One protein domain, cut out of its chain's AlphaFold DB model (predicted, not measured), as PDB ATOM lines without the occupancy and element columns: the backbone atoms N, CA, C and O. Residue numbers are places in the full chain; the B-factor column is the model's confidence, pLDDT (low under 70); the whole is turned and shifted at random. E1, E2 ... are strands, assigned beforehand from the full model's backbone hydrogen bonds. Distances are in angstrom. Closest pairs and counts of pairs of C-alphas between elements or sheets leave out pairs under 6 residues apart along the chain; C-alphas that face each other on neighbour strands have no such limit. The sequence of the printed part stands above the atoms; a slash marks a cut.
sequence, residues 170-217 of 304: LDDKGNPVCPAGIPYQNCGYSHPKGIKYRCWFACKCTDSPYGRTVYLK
ATOM      1  N   LEU A 170      85.320  30.689  73.478       77.00
ATOM      2  CA  LEU A 170      86.009  29.426  73.231       77.00
ATOM      3  C   LEU A 170      85.941  28.549  74.483       77.00
ATOM      4  O   LEU A 170      85.966  29.071  75.599       77.00
ATOM      5  N   ASP A 171      85.848  27.235  74.291       75.31
ATOM      6  CA  ASP A 171      85.999  26.268  75.381       75.31
ATOM      7  C   ASP A 171      87.475  26.119  75.801       75.31
ATOM      8  O   ASP A 171      88.383  26.680  75.182       75.31
ATOM      9  N   ASP A 172      87.737  25.320  76.838       67.81
ATOM     10  CA  ASP A 172      89.096  25.077  77.355       67.81
ATOM     11  C   ASP A 172      90.036  24.416  76.328       67.81
ATOM     12  O   ASP A 172      91.250  24.371  76.521       67.81
ATOM     13  N   LYS A 173      89.490  23.899  75.222       68.94
ATOM     14  CA  LYS A 173      90.235  23.286  74.116       68.94
ATOM     15  C   LYS A 173      90.411  24.242  72.932       68.94
ATOM     16  O   LYS A 173      91.010  23.856  71.931       68.94
ATOM     17  N   GLY A 174      89.903  25.472  73.027       70.50
ATOM     18  CA  GLY A 174      89.941  26.465  71.956       70.50
ATOM     19  C   GLY A 174      88.869  26.274  70.877       70.50
ATOM     20  O   GLY A 174      88.929  26.948  69.846       70.50
ATOM     21  N   ASN A 175      87.882  25.391  71.073       78.44
ATOM     22  CA  ASN A 175      86.773  25.240  70.130       78.44
ATOM     23  C   ASN A 175      85.760  26.376  70.315       78.44
ATOM     24  O   ASN A 175      85.432  26.723  71.452       78.44
ATOM     25  N   PRO A 176      85.194  26.927  69.228       82.12
ATOM     26  CA  PRO A 176      84.161  27.942  69.336       82.12
ATOM     27  C   PRO A 176      82.881  27.367  69.941       82.12
ATOM     28  O   PRO A 176      82.461  26.258  69.605       82.12
ATOM     29  N   VAL A 177      82.239  28.147  70.805       84.88
ATOM     30  CA  VAL A 177      80.970  27.834  71.473       84.88
ATOM     31  C   VAL A 177      79.887  28.770  70.947       84.88
ATOM     32  O   VAL A 177      80.115  29.968  70.782       84.88
ATOM     33  N   CYS A 178      78.699  28.244  70.648       85.81
ATOM     34  CA  CYS A 178      77.591  29.056  70.140       85.81
ATOM     35  C   CYS A 178      76.919  29.885  71.253       85.81
ATOM     36  O   CYS A 178      77.112  29.595  72.433       85.81
ATOM     37  N   PRO A 179      76.059  30.869  70.919       84.25
ATOM     38  CA  PRO A 179      75.327  31.664  71.910       84.25
ATOM     39  C   PRO A 179      74.429  30.845  72.845       84.25
ATOM     40  O   PRO A 179      74.075  31.316  73.917       84.25
ATOM     41  N   ALA A 180      74.076  29.614  72.460       81.12
ATOM     42  CA  ALA A 180      73.330  28.679  73.301       81.12
ATOM     43  C   ALA A 180      74.231  27.810  74.207       81.12
ATOM     44  O   ALA A 180      73.734  26.878  74.833       81.12
ATOM     45  N   GLY A 181      75.543  28.067  74.259       83.56
ATOM     46  CA  GLY A 181      76.491  27.341  75.112       83.56
ATOM     47  C   GLY A 181      76.945  25.980  74.570       83.56
ATOM     48  O   GLY A 181      77.529  25.198  75.313       83.56
ATOM     49  N   ILE A 182      76.690  25.672  73.293       85.06
ATOM     50  CA  ILE A 182      77.043  24.378  72.681       85.06
ATOM     51  C   ILE A 182      78.355  24.515  71.888       85.06
ATOM     52  O   ILE A 182      78.426  25.374  71.000       85.06
ATOM     53  N   PRO A 183      79.377  23.671  72.140       85.31
ATOM     54  CA  PRO A 183      80.597  23.642  71.338       85.31
ATOM     55  C   PRO A 183      80.305  23.270  69.884       85.31
ATOM     56  O   PRO A 183      79.548  22.338  69.594       85.31
ATOM     57  N   TYR A 184      80.916  23.984  68.946       87.00
ATOM     58  CA  TYR A 184      80.855  23.610  67.541       87.00
ATOM     59  C   TYR A 184      81.693  22.353  67.288       87.00
ATOM     60  O   TYR A 184      82.758  22.150  67.864       87.00
ATOM     61  N   GLN A 185      81.254  21.540  66.333       86.06
ATOM     62  CA  GLN A 185      81.996  20.385  65.862       86.06
ATOM     63  C   GLN A 185      83.021  20.795  64.800       86.06
ATOM     64  O   GLN A 185      82.669  21.386  63.772       86.06
ATOM     65  N   ASN A 186      84.285  20.436  65.021       84.31
ATOM     66  CA  ASN A 186      85.342  20.590  64.027       84.31
ATOM     67  C   ASN A 186      85.066  19.673  62.818       84.31
ATOM     68  O   ASN A 186      84.983  18.452  62.951       84.31
ATOM     69  N   CYS A 187      84.902  20.274  61.642       83.50
ATOM     70  CA  CYS A 187      84.628  19.602  60.369       83.50
ATOM     71  C   CYS A 187      85.881  19.461  59.485       83.50
ATOM     72  O   CYS A 187      85.770  19.058  58.328       83.50
ATOM     73  N   GLY A 188      87.059  19.813  60.002       77.12
ATOM     74  CA  GLY A 188      88.326  19.803  59.282       77.12
ATOM     75  C   GLY A 188      88.637  21.106  58.541       77.12
ATOM     76  O   GLY A 188      87.882  22.081  58.566       77.12
ATOM     77  N   TYR A 189      89.797  21.125  57.883       76.00
ATOM     78  CA  TYR A 189      90.258  22.283  57.120       76.00
ATOM     79  C   TYR A 189      89.498  22.406  55.793       76.00
ATOM     80  O   TYR A 189      89.422  21.457  55.018       76.00
ATOM     81  N   SER A 190      88.967  23.593  55.507       77.69
ATOM     82  CA  SER A 190      88.283  23.926  54.258       77.69
ATOM     83  C   SER A 190      89.097  24.981  53.517       77.69
ATOM     84  O   SER A 190      89.075  26.157  53.873       77.69
ATOM     85  N   HIS A 191      89.839  24.571  52.487       64.69
ATOM     86  CA  HIS A 191      90.612  25.497  51.652       64.69
ATOM     87  C   HIS A 191      89.677  26.443  50.870       64.69
ATOM     88  O   HIS A 191      88.688  25.962  50.313       64.69
ATOM     89  N   PRO A 192      89.940  27.766  50.802       70.00
ATOM     90  CA  PRO A 192      90.989  28.557  51.472       70.00
ATOM     91  C   PRO A 192      90.520  29.218  52.791       70.00
ATOM     92  O   PRO A 192      91.169  30.117  53.315       70.00
ATOM     93  N   LYS A 193      89.344  28.841  53.303       73.25
ATOM     94  CA  LYS A 193      88.614  29.563  54.356       73.25
ATOM     95  C   LYS A 193      89.143  29.337  55.775       73.25
ATOM     96  O   LYS A 193      88.867  30.176  56.621       73.25
ATOM     97  N   GLY A 194      89.873  28.252  56.031       77.38
ATOM     98  CA  GLY A 194      90.393  27.890  57.357       77.38
ATOM     99  C   GLY A 194      89.729  26.635  57.925       77.38
ATOM    100  O   GLY A 194      89.119  25.853  57.190       77.38
ATOM    101  N   ILE A 195      89.837  26.422  59.236       80.69
ATOM    102  CA  ILE A 195      89.220  25.279  59.917       80.69
ATOM    103  C   ILE A 195      87.720  25.535  60.034       80.69
ATOM    104  O   ILE A 195      87.288  26.516  60.642       80.69
ATOM    105  N   LYS A 196      86.920  24.657  59.425       86.06
ATOM    106  CA  LYS A 196      85.461  24.749  59.437       86.06
ATOM    107  C   LYS A 196      84.930  24.148  60.730       86.06
ATOM    108  O   LYS A 196      85.163  22.978  61.017       86.06
ATOM    109  N   TYR A 197      84.121  24.914  61.439       87.00
ATOM    110  CA  TYR A 197      83.374  24.476  62.607       87.00
ATOM    111  C   TYR A 197      81.886  24.567  62.313       87.00
ATOM    112  O   TYR A 197      81.416  25.548  61.735       87.00
ATOM    113  N   ARG A 198      81.124  23.547  62.703       87.44
ATOM    114  CA  ARG A 198      79.680  23.464  62.471       87.44
ATOM    115  C   ARG A 198      78.946  23.268  63.786       87.44
ATOM    116  O   ARG A 198      79.282  22.371  64.550       87.44
ATOM    117  N   CYS A 199      77.901  24.049  64.018       87.12
ATOM    118  CA  CYS A 199      76.959  23.737  65.083       87.12
ATOM    119  C   CYS A 199      75.993  22.653  64.578       87.12
ATOM    120  O   CYS A 199      75.265  22.884  63.611       87.12
ATOM    121  N   TRP A 200      76.048  21.452  65.169       71.88
ATOM    122  CA  TRP A 200      75.216  20.313  64.749       71.88
ATOM    123  C   TRP A 200      73.773  20.442  65.229       71.88
ATOM    124  O   TRP A 200      72.837  20.042  64.540       71.88
ATOM    125  N   PHE A 201      73.594  21.013  66.416       65.88
ATOM    126  CA  PHE A 201      72.267  21.314  66.910       65.88
ATOM    127  C   PHE A 201      71.715  22.506  66.142       65.88
ATOM    128  O   PHE A 201      72.384  23.532  66.011       65.88
ATOM    129  N   ALA A 202      70.461  22.387  65.709       55.19
ATOM    130  CA  ALA A 202      69.612  23.520  65.373       55.19
ATOM    131  C   ALA A 202      69.327  24.343  66.644       55.19
ATOM    132  O   ALA A 202      68.181  24.590  67.014       55.19
ATOM    133  N   CYS A 203      70.379  24.780  67.352       54.84
ATOM    134  CA  CYS A 203      70.261  25.990  68.133       54.84
ATOM    135  C   CYS A 203      69.698  27.029  67.170       54.84
ATOM    136  O   CYS A 203      70.077  27.049  65.994       54.84
ATOM    137  N   LYS A 204      68.808  27.900  67.642       62.91
ATOM    138  CA  LYS A 204      68.221  29.004  66.858       62.91
ATOM    139  C   LYS A 204      69.268  30.007  66.314       62.91
ATOM    140  O   LYS A 204      68.956  31.138  65.982       62.91
ATOM    141  N   CYS A 205      70.534  29.606  66.253       68.81
ATOM    142  CA  CYS A 205      71.668  30.279  65.667       68.81
ATOM    143  C   CYS A 205      71.548  30.438  64.142       68.81
ATOM    144  O   CYS A 205      72.228  31.299  63.589       68.81
ATOM    145  N   THR A 206      70.764  29.619  63.431       74.50
ATOM    146  CA  THR A 206      70.467  29.824  61.999       74.50
ATOM    147  C   THR A 206      69.258  29.009  61.546       74.50
ATOM    148  O   THR A 206      69.017  27.928  62.076       74.50
ATOM    149  N   ASP A 207      68.569  29.498  60.515       76.62
ATOM    150  CA  ASP A 207      67.468  28.801  59.836       76.62
ATOM    151  C   ASP A 207      67.949  27.765  58.801       76.62
ATOM    152  O   ASP A 207      67.149  27.045  58.208       76.62
ATOM    153  N   SER A 208      69.261  27.670  58.556       79.00
ATOM    154  CA  SER A 208      69.819  26.684  57.625       79.00
ATOM    155  C   SER A 208      69.675  25.254  58.169       79.00
ATOM    156  O   SER A 208      70.173  24.986  59.267       79.00
ATOM    157  N   PRO A 209      69.148  24.287  57.384       77.25
ATOM    158  CA  PRO A 209      69.127  22.865  57.753       77.25
ATOM    159  C   PRO A 209      70.529  22.288  57.990       77.25
ATOM    160  O   PRO A 209      70.713  21.309  58.712       77.25
ATOM    161  N   TYR A 210      71.545  22.903  57.380       79.00
ATOM    162  CA  TYR A 210      72.938  22.527  57.577       79.00
ATOM    163  C   TYR A 210      73.512  23.074  58.896       79.00
ATOM    164  O   TYR A 210      74.559  22.613  59.333       79.00
ATOM    165  N   GLY A 211      72.845  24.000  59.582       81.31
ATOM    166  CA  GLY A 211      73.363  24.630  60.795       81.31
ATOM    167  C   GLY A 211      74.427  25.696  60.510       81.31
ATOM    168  O   GLY A 211      74.905  25.866  59.383       81.31
ATOM    169  N   ARG A 212      74.779  26.472  61.543       86.06
ATOM    170  CA  ARG A 212      75.700  27.611  61.402       86.06
ATOM    171  C   ARG A 212      77.116  27.074  61.254       86.06
ATOM    172  O   ARG A 212      77.543  26.217  62.030       86.06
ATOM    173  N   THR A 213      77.852  27.618  60.294       87.25
ATOM    174  CA  THR A 213      79.272  27.319  60.106       87.25
ATOM    175  C   THR A 213      80.108  28.546  60.403       87.25
ATOM    176  O   THR A 213      79.807  29.619  59.886       87.25
ATOM    177  N   VAL A 214      81.167  28.375  61.183       87.06
ATOM    178  CA  VAL A 214      82.193  29.398  61.400       87.06
ATOM    179  C   VAL A 214      83.526  28.862  60.897       87.06
ATOM    180  O   VAL A 214      83.745  27.649  60.863       87.06
ATOM    181  N   TYR A 215      84.388  29.761  60.447       82.69
ATOM    182  CA  TYR A 215      85.711  29.420  59.951       82.69
ATOM    183  C   TYR A 215      86.724  30.156  60.808       82.69
ATOM    184  O   TYR A 215      86.615  31.370  60.942       82.69
ATOM    185  N   LEU A 216      87.659  29.408  61.382       77.06
ATOM    186  CA  LEU A 216      88.758  29.956  62.168       77.06
ATOM    187  C   LEU A 216      90.045  29.767  61.376       77.06
ATOM    188  O   LEU A 216      90.361  28.654  60.933       77.06
ATOM    189  N   LYS A 217      90.748  30.866  61.132       73.44
ATOM    190  CA  LYS A 217      91.984  30.899  60.357       73.44
ATOM    191  C   LYS A 217      93.180  31.003  61.299       73.44
ATOM    192  O   LYS A 217      93.078  31.661  62.328       73.44
TER     193      LYS A 217
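This is residues 170 to 217 of the 304 residues of the protein "Transposase IS4 family protein" of Mahella australiensis (strain DSM 15567 / CIP 107919 / 50-1 BON) (UniProt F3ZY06). With little regular structure, this is a small three-stranded sheet, with residues 170 to 184 looping over one face and residues 199 to 212 making a loop beyond one end. The 48 printed residues have no named helix; E1, E2 and E3 follow in chain order, a meander, each strand the antiparallel neighbour of the one before. The class is all strand, with 15 residues in named elements; the whole is compact, radius of gyration of the C-alphas 10.4 A, and flat, spanning 27 by 26 by 11 A.

Find C-alpha 185 at (81.996, 20.385, 65.862); E1 runs from there to residue 190, 13.7 A. E2 is residues 194 to 198, 12.7 A, and E3 is residues 213 to 216, 10.1 A, ending at (88.758, 29.956, 62.168).

Hairpin E1 and E2 is antiparallel at 149 degrees; look for N 187 and O 196, 2.8 A apart. In hairpin E2 and E3, at 147 degrees, N 197 and O 214 are 2.8 A apart, also within hydrogen-bond range.

The printed part has no cut; the link E2 to E3 is long. Low-confidence residues are 172 to 173, 191 and 201 to 205.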